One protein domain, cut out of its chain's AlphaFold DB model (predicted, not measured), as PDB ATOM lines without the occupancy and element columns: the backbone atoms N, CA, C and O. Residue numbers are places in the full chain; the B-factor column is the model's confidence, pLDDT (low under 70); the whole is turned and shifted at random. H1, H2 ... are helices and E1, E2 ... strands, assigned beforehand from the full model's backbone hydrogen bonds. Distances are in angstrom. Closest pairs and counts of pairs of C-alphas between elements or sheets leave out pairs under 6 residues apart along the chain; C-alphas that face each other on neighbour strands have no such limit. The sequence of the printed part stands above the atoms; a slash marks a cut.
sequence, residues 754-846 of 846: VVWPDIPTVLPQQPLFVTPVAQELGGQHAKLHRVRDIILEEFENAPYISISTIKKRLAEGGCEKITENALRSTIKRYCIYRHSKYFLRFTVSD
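What this domain is: This is residues 754 to 846 of the 846 residues of the protein "Hypothetical protein" of Spirometra erinaceieuropaei (UniProt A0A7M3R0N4). Three helices form a small cluster, with H2 and H3 packing on the same long helix H1 at steep angles, and a two-stranded hairpin of E2 and E3 follows directly from the end of H3. The first part of the chain printed here, residues 754 to 779, makes a wide loop that includes the short strand E1 and passes along H1 at a distance, on the side away from H2 and H3, before the chain turns back into H1. The 93 printed residues hold three named helices and three named strands in the order E1, H1, H2, H3, E2, E3; E2 and E3 form an antiparallel sheet, and the class is mixed, helices and strands. The whole is compact, with a radius of gyration of the C-alphas of 13.5 A, yet elongated in outline, spanning 41 by 27 by 20 A.

How they stand to each other: Residues 754 to 767 hold no named element and lead to E1, residues 768 to 770, which pairs with no named strand and is apart from H1, residues 780 to 795. With its residues 787 to 791 alone, H1 touches H2, residues 803 to 812; the closest C-alphas, of Ile 791 and Ile 806, are 6.9 A apart, and the helices run opposite ways at a steep tilt of 62 degrees. With its residues 784 to 791 alone, H1 touches H3, residues 820 to 830; the closest C-alphas, of Arg 788 and Thr 826, are 7.0 A apart, and the tilt is steep, 52 degrees, the same way. H2 and H3 are near each other, with 7 pairs of C-alphas within 10 A. E2, residues 831 to 834, and E3, residues 837 to 840, are antiparallel neighbours and a hairpin, with N 832 and O 839 at 2.8 A and N 839 and O 832 at 2.9 A, within hydrogen-bond range. The closest C-alphas of H1 and E3, those of Phe 795 and Leu 840, are 7.0 A apart. In H1 and H2 every O i to N i+4 pair is within hydrogen-bond range; in H3 it is 6 of 7.

Where its parts are: E1 begins at C-alpha 768, (-13.835, -35.333, -30.995). H1 measures 23.5 A from C-alpha 780, (-28.432, -47.846, -49.159), to C-alpha 795. H2 measures 14.4 A and H3 15.8 A. E2 measures 9.7 A, and E3 measures 10.2 A, ending at C-alpha 840, (-15.194, -45.412, -29.642).

The domain as a whole: The C-alphas farthest apart, of Pro 760 and Gly 778, are 42.1 A apart. The printed part has no cut and ends at the chain's last residue, 846. The links from H3 to E2 and from E2 to E3 are tight, the other three are short, and no link is long. The mean pLDDT of the printed part is 84.8; residues 773 to 781 and 815 to 817 are under 70.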
ATOM      1  N   VAL A 754     -18.893 -37.412 -25.730       92.88
ATOM      2  CA  VAL A 754     -18.598 -38.831 -25.464       92.88
ATOM      3  C   VAL A 754     -18.432 -39.116 -23.972       92.88
ATOM      4  O   VAL A 754     -17.680 -38.431 -23.280       92.88
ATOM      5  N   VAL A 755     -19.054 -40.194 -23.491       92.88
ATOM      6  CA  VAL A 755     -18.788 -40.729 -22.150       92.88
ATOM      7  C   VAL A 755     -17.466 -41.502 -22.180       92.88
ATOM      8  O   VAL A 755     -17.351 -42.533 -22.842       92.88
ATOM      9  N   TRP A 756     -16.443 -41.011 -21.482       93.06
ATOM     10  CA  TRP A 756     -15.109 -41.621 -21.517       93.06
ATOM     11  C   TRP A 756     -15.040 -42.911 -20.675       93.06
ATOM     12  O   TRP A 756     -15.625 -42.972 -19.592       93.06
ATOM     13  N   PRO A 757     -14.351 -43.969 -21.150       91.12
ATOM     14  CA  PRO A 757     -14.305 -45.251 -20.457       91.12
ATOM     15  C   PRO A 757     -13.274 -45.271 -19.326       91.12
ATOM     16  O   PRO A 757     -12.080 -45.131 -19.570       91.12
ATOM     17  N   ASP A 758     -13.724 -45.562 -18.106       89.88
ATOM     18  CA  ASP A 758     -12.847 -45.862 -16.969       89.88
ATOM     19  C   ASP A 758     -12.191 -47.249 -17.138       89.88
ATOM     20  O   ASP A 758     -12.725 -48.281 -16.719       89.88
ATOM     21  N   ILE A 759     -11.066 -47.283 -17.862       87.00
ATOM     22  CA  ILE A 759     -10.204 -48.456 -18.057       87.00
ATOM     23  C   ILE A 759      -8.721 -48.037 -18.138       87.00
ATOM     24  O   ILE A 759      -8.427 -46.965 -18.662       87.00
ATOM     25  N   PRO A 760      -7.751 -48.900 -17.764       84.44
ATOM     26  CA  PRO A 760      -6.315 -48.564 -17.802       84.44
ATOM     27  C   PRO A 760      -5.721 -48.245 -19.187       84.44
ATOM     28  O   PRO A 760      -4.559 -47.868 -19.283       84.44
ATOM     29  N   THR A 761      -6.484 -48.440 -20.266       86.75
ATOM     30  CA  THR A 761      -6.087 -48.171 -21.660       86.75
ATOM     31  C   THR A 761      -6.820 -46.965 -22.265       86.75
ATOM     32  O   THR A 761      -6.858 -46.826 -23.490       86.75
ATOM     33  N   VAL A 762      -7.462 -46.137 -21.433       91.06
ATOM     34  CA  VAL A 762      -8.123 -44.892 -21.849       91.06
ATOM     35  C   VAL A 762      -7.096 -43.878 -22.369       91.06
ATOM     36  O   VAL A 762      -5.968 -43.811 -21.881       91.06
ATOM     37  N   LEU A 763      -7.474 -43.105 -23.385       90.62
ATOM     38  CA  LEU A 763      -6.663 -42.003 -23.909       90.62
ATOM     39  C   LEU A 763      -6.999 -40.680 -23.194       90.62
ATOM     40  O   LEU A 763      -8.095 -40.553 -22.643       90.62
ATOM     41  N   PRO A 764      -6.100 -39.676 -23.201       89.81
ATOM     42  CA  PRO A 764      -6.402 -38.351 -22.666       89.81
ATOM     43  C   PRO A 764      -7.658 -37.750 -23.308       89.81
ATOM     44  O   PRO A 764      -7.812 -37.790 -24.535       89.81
ATOM     45  N   GLN A 765      -8.538 -37.187 -22.475       92.00
ATOM     46  CA  GLN A 765      -9.789 -36.583 -22.933       92.00
ATOM     47  C   GLN A 765      -9.508 -35.375 -23.835       92.00
ATOM     48  O   GLN A 765      -8.653 -34.544 -23.529       92.00
ATOM     49  N   GLN A 766     -10.217 -35.290 -24.959       92.56
ATOM     50  CA  GLN A 766     -10.074 -34.220 -25.950       92.56
ATOM     51  C   GLN A 766     -11.350 -34.093 -26.802       92.56
ATOM     52  O   GLN A 766     -12.047 -35.098 -26.966       92.56
ATOM     53  N   PRO A 767     -11.630 -32.921 -27.404       94.31
ATOM     54  CA  PRO A 767     -12.713 -32.765 -28.372       94.31
ATOM     55  C   PRO A 767     -12.586 -33.735 -29.553       94.31
ATOM     56  O   PRO A 767     -11.513 -33.876 -30.157       94.31
ATOM     57  N   LEU A 768     -13.698 -34.400 -29.877       95.31
ATOM     58  CA  LEU A 768     -13.835 -35.333 -30.995       95.31
ATOM     59  C   LEU A 768     -14.935 -34.829 -31.931       95.31
ATOM     60  O   LEU A 768     -16.098 -34.738 -31.541       95.31
ATOM     61  N   PHE A 769     -14.572 -34.524 -33.172       94.75
ATOM     62  CA  PHE A 769     -15.460 -33.926 -34.163       94.75
ATOM     63  C   PHE A 769     -15.963 -34.943 -35.185       94.75
ATOM     64  O   PHE A 769     -15.235 -35.847 -35.606       94.75
ATOM     65  N   VAL A 770     -17.200 -34.751 -35.643       92.12
ATOM     66  CA  VAL A 770     -17.800 -35.485 -36.759       92.12
ATOM     67  C   VAL A 770     -18.523 -34.540 -37.716       92.12
ATOM     68  O   VAL A 770     -19.212 -33.604 -37.315       92.12
ATOM     69  N   THR A 771     -18.418 -34.819 -39.010       87.38
ATOM     70  CA  THR A 771     -19.152 -34.099 -40.061       87.38
ATOM     71  C   THR A 771     -20.656 -34.372 -39.939       87.38
ATOM     72  O   THR A 771     -21.026 -35.549 -39.813       87.38
ATOM     73  N   PRO A 772     -21.543 -33.364 -40.005       75.44
ATOM     74  CA  PRO A 772     -22.978 -33.593 -40.156       75.44
ATOM     75  C   PRO A 772     -23.276 -34.435 -41.400       75.44
ATOM     76  O   PRO A 772     -22.534 -34.404 -42.384       75.44
ATOM     77  N   VAL A 773     -24.367 -35.199 -41.375       68.56
ATOM     78  CA  VAL A 773     -24.841 -35.890 -42.580       68.56
ATOM     79  C   VAL A 773     -25.582 -34.874 -43.444       68.56
ATOM     80  O   VAL A 773     -26.655 -34.416 -43.063       68.56
ATOM     81  N   ALA A 774     -25.033 -34.534 -44.612       53.22
ATOM     82  CA  ALA A 774     -25.782 -33.798 -45.628       53.22
ATOM     83  C   ALA A 774     -26.994 -34.644 -46.061       53.22
ATOM     84  O   ALA A 774     -26.835 -35.787 -46.496       53.22
ATOM     85  N   GLN A 775     -28.205 -34.110 -45.899       47.84
ATOM     86  CA  GLN A 775     -29.451 -34.888 -45.899       47.84
ATOM     87  C   GLN A 775     -29.991 -35.202 -47.315       47.84
ATOM     88  O   GLN A 775     -31.195 -35.202 -47.552       47.84
ATOM     89  N   GLU A 776     -29.097 -35.500 -48.265       44.84
ATOM     90  CA  GLU A 776     -29.389 -35.576 -49.709       44.84
ATOM     91  C   GLU A 776     -28.915 -36.882 -50.390       44.84
ATOM     92  O   GLU A 776     -28.557 -36.894 -51.566       44.84
ATOM     93  N   LEU A 777     -28.921 -38.024 -49.685       41.97
ATOM     94  CA  LEU A 777     -28.590 -39.335 -50.278       41.97
ATOM     95  C   LEU A 777     -29.635 -40.418 -49.979       41.97
ATOM     96  O   LEU A 777     -29.566 -41.121 -48.969       41.97
ATOM     97  N   GLY A 778     -30.566 -40.620 -50.913       47.62
ATOM     98  CA  GLY A 778     -31.512 -41.739 -50.876       47.62
ATOM     99  C   GLY A 778     -30.854 -43.113 -51.089       47.62
ATOM    100  O   GLY A 778     -29.849 -43.254 -51.784       47.62
ATOM    101  N   GLY A 779     -31.455 -44.165 -50.522       63.75
ATOM    102  CA  GLY A 779     -31.069 -45.561 -50.770       63.75
ATOM    103  C   GLY A 779     -30.169 -46.181 -49.696       63.75
ATOM    104  O   GLY A 779     -30.337 -45.945 -48.501       63.75
ATOM    105  N   GLN A 780     -29.233 -47.047 -50.101       57.34
ATOM    106  CA  GLN A 780     -28.432 -47.846 -49.159       57.34
ATOM    107  C   GLN A 780     -27.478 -46.989 -48.304       57.34
ATOM    108  O   GLN A 780     -27.170 -47.378 -47.180       57.34
ATOM    109  N   HIS A 781     -27.063 -45.814 -48.794       65.44
ATOM    110  CA  HIS A 781     -26.242 -44.870 -48.032       65.44
ATOM    111  C   HIS A 781     -26.991 -44.326 -46.808       65.44
ATOM    112  O   HIS A 781     -26.443 -44.400 -45.712       65.44
ATOM    113  N   ALA A 782     -28.258 -43.906 -46.945       71.56
ATOM    114  CA  ALA A 782     -29.088 -43.442 -45.823       71.56
ATOM    115  C   ALA A 782     -29.113 -44.432 -44.643       71.56
ATOM    116  O   ALA A 782     -28.991 -44.033 -43.488       71.56
ATOM    117  N   LYS A 783     -29.178 -45.743 -44.924       76.25
ATOM    118  CA  LYS A 783     -29.116 -46.780 -43.880       76.25
ATOM    119  C   LYS A 783     -27.767 -46.814 -43.157       76.25
ATOM    120  O   LYS A 783     -27.728 -47.038 -41.954       76.25
ATOM    121  N   LEU A 784     -26.660 -46.629 -43.878       81.88
ATOM    122  CA  LEU A 784     -25.315 -46.623 -43.293       81.88
ATOM    123  C   LEU A 784     -25.040 -45.335 -42.505       81.88
ATOM    124  O   LEU A 784     -24.348 -45.403 -41.490       81.88
ATOM    125  N   HIS A 785     -25.632 -44.208 -42.913       84.56
ATOM    126  CA  HIS A 785     -25.710 -43.005 -42.086       84.56
ATOM    127  C   HIS A 785     -26.506 -43.290 -40.806       84.56
ATOM    128  O   HIS A 785     -25.943 -43.172 -39.728       84.56
ATOM    129  N   ARG A 786     -27.714 -43.869 -40.884       84.44
ATOM    130  CA  ARG A 786     -28.483 -44.212 -39.671       84.44
ATOM    131  C   ARG A 786     -27.747 -45.167 -38.715       84.44
ATOM    132  O   ARG A 786     -27.871 -45.014 -37.505       84.44
ATOM    133  N   VAL A 787     -26.940 -46.109 -39.225       88.19
ATOM    134  CA  VAL A 787     -26.039 -46.947 -38.396       88.19
ATOM    135  C   VAL A 787     -24.942 -46.115 -37.722       88.19
ATOM    136  O   VAL A 787     -24.666 -46.341 -36.547       88.19
ATOM    137  N   ARG A 788     -24.304 -45.183 -38.442       90.81
ATOM    138  CA  ARG A 788     -23.325 -44.240 -37.870       90.81
ATOM    139  C   ARG A 788     -23.964 -43.423 -36.757       90.81
ATOM    140  O   ARG A 788     -23.406 -43.370 -35.671       90.81
ATOM    141  N   ASP A 789     -25.108 -42.812 -37.030       89.62
ATOM    142  CA  ASP A 789     -25.723 -41.851 -36.122       89.62
ATOM    143  C   ASP A 789     -26.144 -42.555 -34.821       89.62
ATOM    144  O   ASP A 789     -25.789 -42.089 -33.745       89.62
ATOM    145  N   ILE A 790     -26.715 -43.768 -34.908       90.88
ATOM    146  CA  ILE A 790     -26.964 -44.644 -33.747       90.88
ATOM    147  C   ILE A 790     -25.672 -44.982 -32.983       90.88
ATOM    148  O   ILE A 790     -25.674 -44.971 -31.758       90.88
ATOM    149  N   ILE A 791     -24.556 -45.292 -33.658       92.56
ATOM    150  CA  ILE A 791     -23.283 -45.567 -32.964       92.56
ATOM    151  C   ILE A 791     -22.821 -44.338 -32.167       92.56
ATOM    152  O   ILE A 791     -22.350 -44.493 -31.044       92.56
ATOM    153  N   LEU A 792     -22.956 -43.135 -32.730       93.06
ATOM    154  CA  LEU A 792     -22.532 -41.890 -32.087       93.06
ATOM    155  C   LEU A 792     -23.469 -41.497 -30.929       93.06
ATOM    156  O   LEU A 792     -22.976 -41.227 -29.837       93.06
ATOM    157  N   GLU A 793     -24.794 -41.579 -31.126       92.31
ATOM    158  CA  GLU A 793     -25.817 -41.412 -30.075       92.31
ATOM    159  C   GLU A 793     -25.527 -42.314 -28.857       92.31
ATOM    160  O   GLU A 793     -25.556 -41.863 -27.711       92.31
ATOM    161  N   GLU A 794     -25.211 -43.593 -29.078       93.19
ATOM    162  CA  GLU A 794     -24.972 -44.548 -27.988       93.19
ATOM    163  C   GLU A 794     -23.671 -44.252 -27.213       93.19
ATOM    164  O   GLU A 794     -23.626 -44.476 -26.004       93.19
ATOM    165  N   PHE A 795     -22.633 -43.696 -27.852       94.31
ATOM    166  CA  PHE A 795     -21.392 -43.285 -27.169       94.31
ATOM    167  C   PHE A 795     -21.490 -41.938 -26.434       94.31
ATOM    168  O   PHE A 795     -20.671 -41.657 -25.557       94.31
ATOM    169  N   GLU A 796     -22.513 -41.133 -26.721       93.50
ATOM    170  CA  GLU A 796     -22.898 -39.973 -25.900       93.50
ATOM    171  C   GLU A 796     -23.676 -40.382 -24.634       93.50
ATOM    172  O   GLU A 796     -23.865 -39.570 -23.733       93.50
ATOM    173  N   ASN A 797     -24.085 -41.654 -24.530       92.69
ATOM    174  CA  ASN A 797     -24.822 -42.202 -23.387       92.69
ATOM    175  C   ASN A 797     -24.055 -43.294 -22.614       92.69
ATOM    176  O   ASN A 797     -24.331 -43.515 -21.435       92.69
ATOM    177  N   ALA A 798     -23.102 -43.995 -23.241       93.00
ATOM    178  CA  ALA A 798     -22.384 -45.112 -22.631       93.00
ATOM    179  C   ALA A 798     -20.898 -45.181 -23.043       93.00
ATOM    180  O   ALA A 798     -20.575 -45.053 -24.223       93.00
ATOM    181  N   PRO A 799     -19.975 -45.507 -22.112       92.25
ATOM    182  CA  PRO A 799     -18.539 -45.601 -22.406       92.25
ATOM    183  C   PRO A 799     -18.146 -46.812 -23.263       92.25
ATOM    184  O   PRO A 799     -17.019 -46.907 -23.753       92.25
ATOM    185  N   TYR A 800     -19.049 -47.778 -23.415       93.56
ATOM    186  CA  TYR A 800     -18.880 -48.943 -24.271       93.56
ATOM    187  C   TYR A 800     -20.239 -49.454 -24.744       93.56
ATOM    188  O   TYR A 800     -21.223 -49.405 -24.007       93.56
ATOM    189  N   ILE A 801     -20.273 -50.032 -25.943       93.19
ATOM    190  CA  ILE A 801     -21.499 -50.559 -26.553       93.19
ATOM    191  C   ILE A 801     -21.344 -52.029 -26.959       93.19
ATOM    192  O   ILE A 801     -20.239 -52.574 -27.064       93.19
ATOM    193  N   SER A 802     -22.477 -52.695 -27.186       91.12
ATOM    194  CA  SER A 802     -22.533 -54.068 -27.696       91.12
ATOM    195  C   SER A 802     -23.167 -54.100 -29.087       91.12
ATOM    196  O   SER A 802     -24.058 -53.306 -29.385       91.12
ATOM    197  N   ILE A 803     -22.771 -55.053 -29.939       89.31
ATOM    198  CA  ILE A 803     -23.402 -55.219 -31.263       89.31
ATOM    199  C   ILE A 803     -24.902 -55.549 -31.151       89.31
ATOM    200  O   ILE A 803     -25.685 -55.174 -32.018       89.31
ATOM    201  N   SER A 804     -25.315 -56.193 -30.055       89.06
ATOM    202  CA  SER A 804     -26.715 -56.400 -29.667       89.06
ATOM    203  C   SER A 804     -27.458 -55.090 -29.384       89.06
ATOM    204  O   SER A 804     -28.606 -54.965 -29.803       89.06
ATOM    205  N   THR A 805     -26.817 -54.103 -28.748       90.50
ATOM    206  CA  THR A 805     -27.413 -52.777 -28.502       90.50
ATOM    207  C   THR A 805     -27.692 -52.072 -29.828       90.50
ATOM    208  O   THR A 805     -28.827 -51.700 -30.104       90.50
ATOM    209  N   ILE A 806     -26.691 -52.020 -30.716       88.88
ATOM    210  CA  ILE A 806     -26.813 -51.400 -32.046       88.88
ATOM    211  C   ILE A 806     -27.899 -52.106 -32.879       88.88
ATOM    212  O   ILE A 806     -28.724 -51.446 -33.507       88.88
ATOM    213  N   LYS A 807     -27.958 -53.449 -32.852       88.56
ATOM    214  CA  LYS A 807     -29.025 -54.219 -33.520       88.56
ATOM    215  C   LYS A 807     -30.423 -53.907 -32.961       88.56
ATOM    216  O   LYS A 807     -31.354 -53.800 -33.750       88.56
ATOM    217  N   LYS A 808     -30.571 -53.725 -31.641       90.00
ATOM    218  CA  LYS A 808     -31.843 -53.335 -30.998       90.00
ATOM    219  C   LYS A 808     -32.298 -51.946 -31.466       90.00
ATOM    220  O   LYS A 808     -33.405 -51.817 -31.976       90.00
ATOM    221  N   ARG A 809     -31.413 -50.946 -31.396       88.38
ATOM    222  CA  ARG A 809     -31.674 -49.562 -31.844       88.38
ATOM    223  C   ARG A 809     -32.015 -49.474 -33.339       88.38
ATOM    224  O   ARG A 809     -32.861 -48.681 -33.738       88.38
ATOM    225  N   LEU A 810     -31.406 -50.321 -34.175       87.06
ATOM    226  CA  LEU A 810     -31.730 -50.413 -35.606       87.06
ATOM    227  C   LEU A 810     -33.118 -51.008 -35.880       87.06
ATOM    228  O   LEU A 810     -33.767 -50.573 -36.830       87.06
ATOM    229  N   ALA A 811     -33.577 -51.968 -35.071       84.94
ATOM    230  CA  ALA A 811     -34.936 -52.503 -35.168       84.94
ATOM    231  C   ALA A 811     -35.978 -51.466 -34.711       84.94
ATOM    232  O   ALA A 811     -36.937 -51.209 -35.431       84.94
ATOM    233  N   GLU A 812     -35.734 -50.791 -33.580       85.00
ATOM    234  CA  GLU A 812     -36.547 -49.656 -33.104       85.00
ATOM    235  C   GLU A 812     -36.656 -48.535 -34.151       85.00
ATOM    236  O   GLU A 812     -37.712 -47.933 -34.317       85.00
ATOM    237  N   GLY A 813     -35.574 -48.272 -34.891       74.12
ATOM    238  CA  GLY A 813     -35.524 -47.301 -35.985       74.12
ATOM    239  C   GLY A 813     -36.011 -47.810 -37.350       74.12
ATOM    240  O   GLY A 813     -35.664 -47.198 -38.362       74.12
ATOM    241  N   GLY A 814     -36.728 -48.939 -37.422       70.62
ATOM    242  CA  GLY A 814     -37.302 -49.486 -38.665       70.62
ATOM    243  C   GLY A 814     -36.285 -49.944 -39.725       70.62
ATOM    244  O   GLY A 814     -36.637 -50.173 -40.882       70.62
ATOM    245  N   CYS A 815     -35.006 -50.080 -39.367       65.69
ATOM    246  CA  CYS A 815     -33.890 -50.317 -40.289       65.69
ATOM    247  C   CYS A 815     -33.466 -51.796 -40.371       65.69
ATOM    248  O   CYS A 815     -32.278 -52.114 -40.433       65.69
ATOM    249  N   GLU A 816     -34.431 -52.717 -40.426       60.41
ATOM    250  CA  GLU A 816     -34.195 -54.172 -40.381       60.41
ATOM    251  C   GLU A 816     -33.305 -54.711 -41.521       60.41
ATOM    252  O   GLU A 816     -32.588 -55.699 -41.366       60.41
ATOM    253  N   LYS A 817     -33.336 -54.071 -42.698       68.88
ATOM    254  CA  LYS A 817     -32.722 -54.585 -43.938       68.88
ATOM    255  C   LYS A 817     -31.295 -54.062 -44.153       68.88
ATOM    256  O   LYS A 817     -31.016 -53.377 -45.149       68.88
ATOM    257  N   ILE A 818     -30.400 -54.406 -43.220       81.69
ATOM    258  CA  ILE A 818     -28.942 -54.183 -43.277       81.69
ATOM    259  C   ILE A 818     -28.214 -55.525 -43.102       81.69
ATOM    260  O   ILE A 818     -28.496 -56.278 -42.176       81.69
ATOM    261  N   THR A 819     -27.261 -55.838 -43.985       86.00
ATOM    262  CA  THR A 819     -26.497 -57.094 -43.900       86.00
ATOM    263  C   THR A 819     -25.492 -57.054 -42.748       86.00
ATOM    264  O   THR A 819     -24.877 -56.021 -42.476       86.00
ATOM    265  N   GLU A 820     -25.265 -58.192 -42.083       85.81
ATOM    266  CA  GLU A 820     -24.356 -58.237 -40.928       85.81
ATOM    267  C   GLU A 820     -22.914 -57.837 -41.292       85.81
ATOM    268  O   GLU A 820     -22.242 -57.176 -40.502       85.81
ATOM    269  N   ASN A 821     -22.461 -58.143 -42.512       86.81
ATOM    270  CA  ASN A 821     -21.155 -57.704 -43.011       86.81
ATOM    271  C   ASN A 821     -21.069 -56.174 -43.140       86.81
ATOM    272  O   ASN A 821     -20.055 -55.594 -42.757       86.81
ATOM    273  N   ALA A 822     -22.129 -55.509 -43.619       86.44
ATOM    274  CA  ALA A 822     -22.173 -54.050 -43.691       86.44
ATOM    275  C   ALA A 822     -22.196 -53.422 -42.289       86.44
ATOM    276  O   ALA A 822     -21.404 -52.526 -42.014       86.44
ATOM    277  N   LEU A 823     -23.019 -53.953 -41.376       88.81
ATOM    278  CA  LEU A 823     -23.071 -53.507 -39.979       88.81
ATOM    279  C   LEU A 823     -21.701 -53.633 -39.289       88.81
ATOM    280  O   LEU A 823     -21.207 -52.665 -38.716       88.81
ATOM    281  N   ARG A 824     -21.047 -54.799 -39.389       89.31
ATOM    282  CA  ARG A 824     -19.706 -55.032 -38.822       89.31
ATOM    283  C   ARG A 824     -18.640 -54.126 -39.450       89.31
ATOM    284  O   ARG A 824     -17.747 -53.676 -38.736       89.31
ATOM    285  N   SER A 825     -18.740 -53.840 -40.751       89.94
ATOM    286  CA  SER A 825     -17.838 -52.917 -41.453       89.94
ATOM    287  C   SER A 825     -17.995 -51.475 -40.959       89.94
ATOM    288  O   SER A 825     -17.001 -50.842 -40.601       89.94
ATOM    289  N   THR A 826     -19.233 -50.979 -40.830       90.00
ATOM    290  CA  THR A 826     -19.499 -49.644 -40.271       90.00
ATOM    291  C   THR A 826     -19.027 -49.545 -38.823       90.00
ATOM    292  O   THR A 826     -18.297 -48.613 -38.502       90.00
ATOM    293  N   ILE A 827     -19.331 -50.528 -37.966       91.38
ATOM    294  CA  ILE A 827     -18.845 -50.549 -36.573       91.38
ATOM    295  C   ILE A 827     -17.314 -50.449 -36.529       91.38
ATOM    296  O   ILE A 827     -16.785 -49.610 -35.806       91.38
ATOM    297  N   LYS A 828     -16.591 -51.223 -37.353       91.75
ATOM    298  CA  LYS A 828     -15.118 -51.189 -37.417       91.75
ATOM    299  C   LYS A 828     -14.545 -49.830 -37.867       91.75
ATOM    300  O   LYS A 828     -13.389 -49.539 -37.576       91.75
ATOM    301  N   ARG A 829     -15.319 -48.988 -38.563       91.38
ATOM    302  CA  ARG A 829     -14.887 -47.635 -38.960       91.38
ATOM    303  C   ARG A 829     -14.899 -46.642 -37.787       91.38
ATOM    304  O   ARG A 829     -14.053 -45.752 -37.770       91.38
ATOM    305  N   TYR A 830     -15.799 -46.816 -36.815       93.31
ATOM    306  CA  TYR A 830     -15.963 -45.917 -35.659       93.31
ATOM    307  C   TYR A 830     -15.435 -46.490 -34.332       93.31
ATOM    308  O   TYR A 830     -15.153 -45.721 -33.419       93.31
ATOM    309  N   CYS A 831     -15.295 -47.818 -34.211       93.94
ATOM    310  CA  CYS A 831     -15.105 -48.502 -32.927       93.94
ATOM    311  C   CYS A 831     -13.896 -49.452 -32.897       93.94
ATOM    312  O   CYS A 831     -13.610 -50.153 -33.869       93.94
ATOM    313  N   ILE A 832     -13.278 -49.562 -31.720       92.44
ATOM    314  CA  ILE A 832     -12.235 -50.532 -31.356       92.44
ATOM    315  C   ILE A 832     -12.888 -51.657 -30.539       92.44
ATOM    316  O   ILE A 832     -13.755 -51.393 -29.706       92.44
ATOM    317  N   TYR A 833     -12.495 -52.917 -30.751       91.62
ATOM    318  CA  TYR A 833     -13.004 -54.057 -29.975       91.62
ATOM    319  C   TYR A 833     -11.958 -54.539 -28.962       91.62
ATOM    320  O   TYR A 833     -10.947 -55.132 -29.340       91.62
ATOM    321  N   ARG A 834     -12.207 -54.303 -27.670       86.62
ATOM    322  CA  ARG A 834     -11.345 -54.701 -26.540       86.62
ATOM    323  C   ARG A 834     -12.227 -55.264 -25.418       86.62
ATOM    324  O   ARG A 834     -13.385 -54.884 -25.301       86.62
ATOM    325  N   HIS A 835     -11.715 -56.176 -24.589       85.38
ATOM    326  CA  HIS A 835     -12.432 -56.701 -23.404       85.38
ATOM    327  C   HIS A 835     -13.885 -57.171 -23.676       85.38
ATOM    328  O   HIS A 835     -14.799 -56.917 -22.893       85.38
ATOM    329  N   SER A 836     -14.101 -57.817 -24.830       87.00
ATOM    330  CA  SER A 836     -15.409 -58.263 -25.350       87.00
ATOM    331  C   SER A 836     -16.461 -57.163 -25.600       87.00
ATOM    332  O   SER A 836     -17.629 -57.475 -25.838       87.00
ATOM    333  N   LYS A 837     -16.051 -55.891 -25.613       89.94
ATOM    334  CA  LYS A 837     -16.878 -54.685 -25.772       89.94
ATOM    335  C   LYS A 837     -16.395 -53.840 -26.958       89.94
ATOM    336  O   LYS A 837     -15.244 -53.958 -27.381       89.94
ATOM    337  N   TYR A 838     -17.261 -52.974 -27.482       94.00
ATOM    338  CA  TYR A 838     -16.863 -51.934 -28.434       94.00
ATOM    339  C   TYR A 838     -16.679 -50.600 -27.708       94.00
ATOM    340  O   TYR A 838     -17.569 -50.175 -26.976       94.00
ATOM    341  N   PHE A 839     -15.545 -49.950 -27.948       94.12
ATOM    342  CA  PHE A 839     -15.217 -48.595 -27.499       94.12
ATOM    343  C   PHE A 839     -15.108 -47.676 -28.717       94.12
ATOM    344  O   PHE A 839     -14.779 -48.153 -29.807       94.12
ATOM    345  N   LEU A 840     -15.374 -46.379 -28.561       94.75
ATOM    346  CA  LEU A 840     -15.194 -45.412 -29.642       94.75
ATOM    347  C   LEU A 840     -13.701 -45.293 -29.995       94.75
ATOM    348  O   LEU A 840     -12.826 -45.441 -29.139       94.75
ATOM    349  N   ARG A 841     -13.380 -45.022 -31.261       92.69
ATOM    350  CA  ARG A 841     -12.015 -44.628 -31.629       92.69
ATOM    351  C   ARG A 841     -11.647 -43.296 -30.971       92.69
ATOM    352  O   ARG A 841     -12.514 -42.471 -30.704       92.69
ATOM    353  N   PHE A 842     -10.356 -43.129 -30.692       92.44
ATOM    354  CA  PHE A 842      -9.769 -42.016 -29.930       92.44
ATOM    355  C   PHE A 842     -10.099 -41.947 -28.425       92.44
ATOM    356  O   PHE A 842      -9.475 -41.137 -27.745       92.44
ATOM    357  N   THR A 843     -10.954 -42.818 -27.863       91.88
ATOM    358  CA  THR A 843     -11.111 -42.919 -26.391       91.88
ATOM    359  C   THR A 843     -10.268 -44.016 -25.740       91.88
ATOM    360  O   THR A 843     -10.045 -43.984 -24.531       91.88
ATOM    361  N   VAL A 844      -9.759 -44.971 -26.523       90.56
ATOM    362  CA  VAL A 844      -8.952 -46.116 -26.065       90.56
ATOM    363  C   VAL A 844      -7.794 -46.343 -27.039       90.56
ATOM    364  O   VAL A 844      -7.946 -46.108 -28.237       90.56
ATOM    365  N   SER A 845      -6.642 -46.813 -26.551       82.38
ATOM    366  CA  SER A 845      -5.522 -47.231 -27.408       82.38
ATOM    367  C   SER A 845      -5.907 -48.423 -28.310       82.38
ATOM    368  O   SER A 845      -6.369 -49.440 -27.780       82.38
ATOM    369  N   ASP A 846      -5.679 -48.313 -29.630       71.12
ATOM    370  CA  ASP A 846      -5.973 -49.345 -30.660       71.12
ATOM    371  C   ASP A 846      -5.433 -50.745 -30.292       71.12
ATOM    372  O   ASP A 846      -4.234 -50.892 -29.962       71.12
TER     373      ASP A 846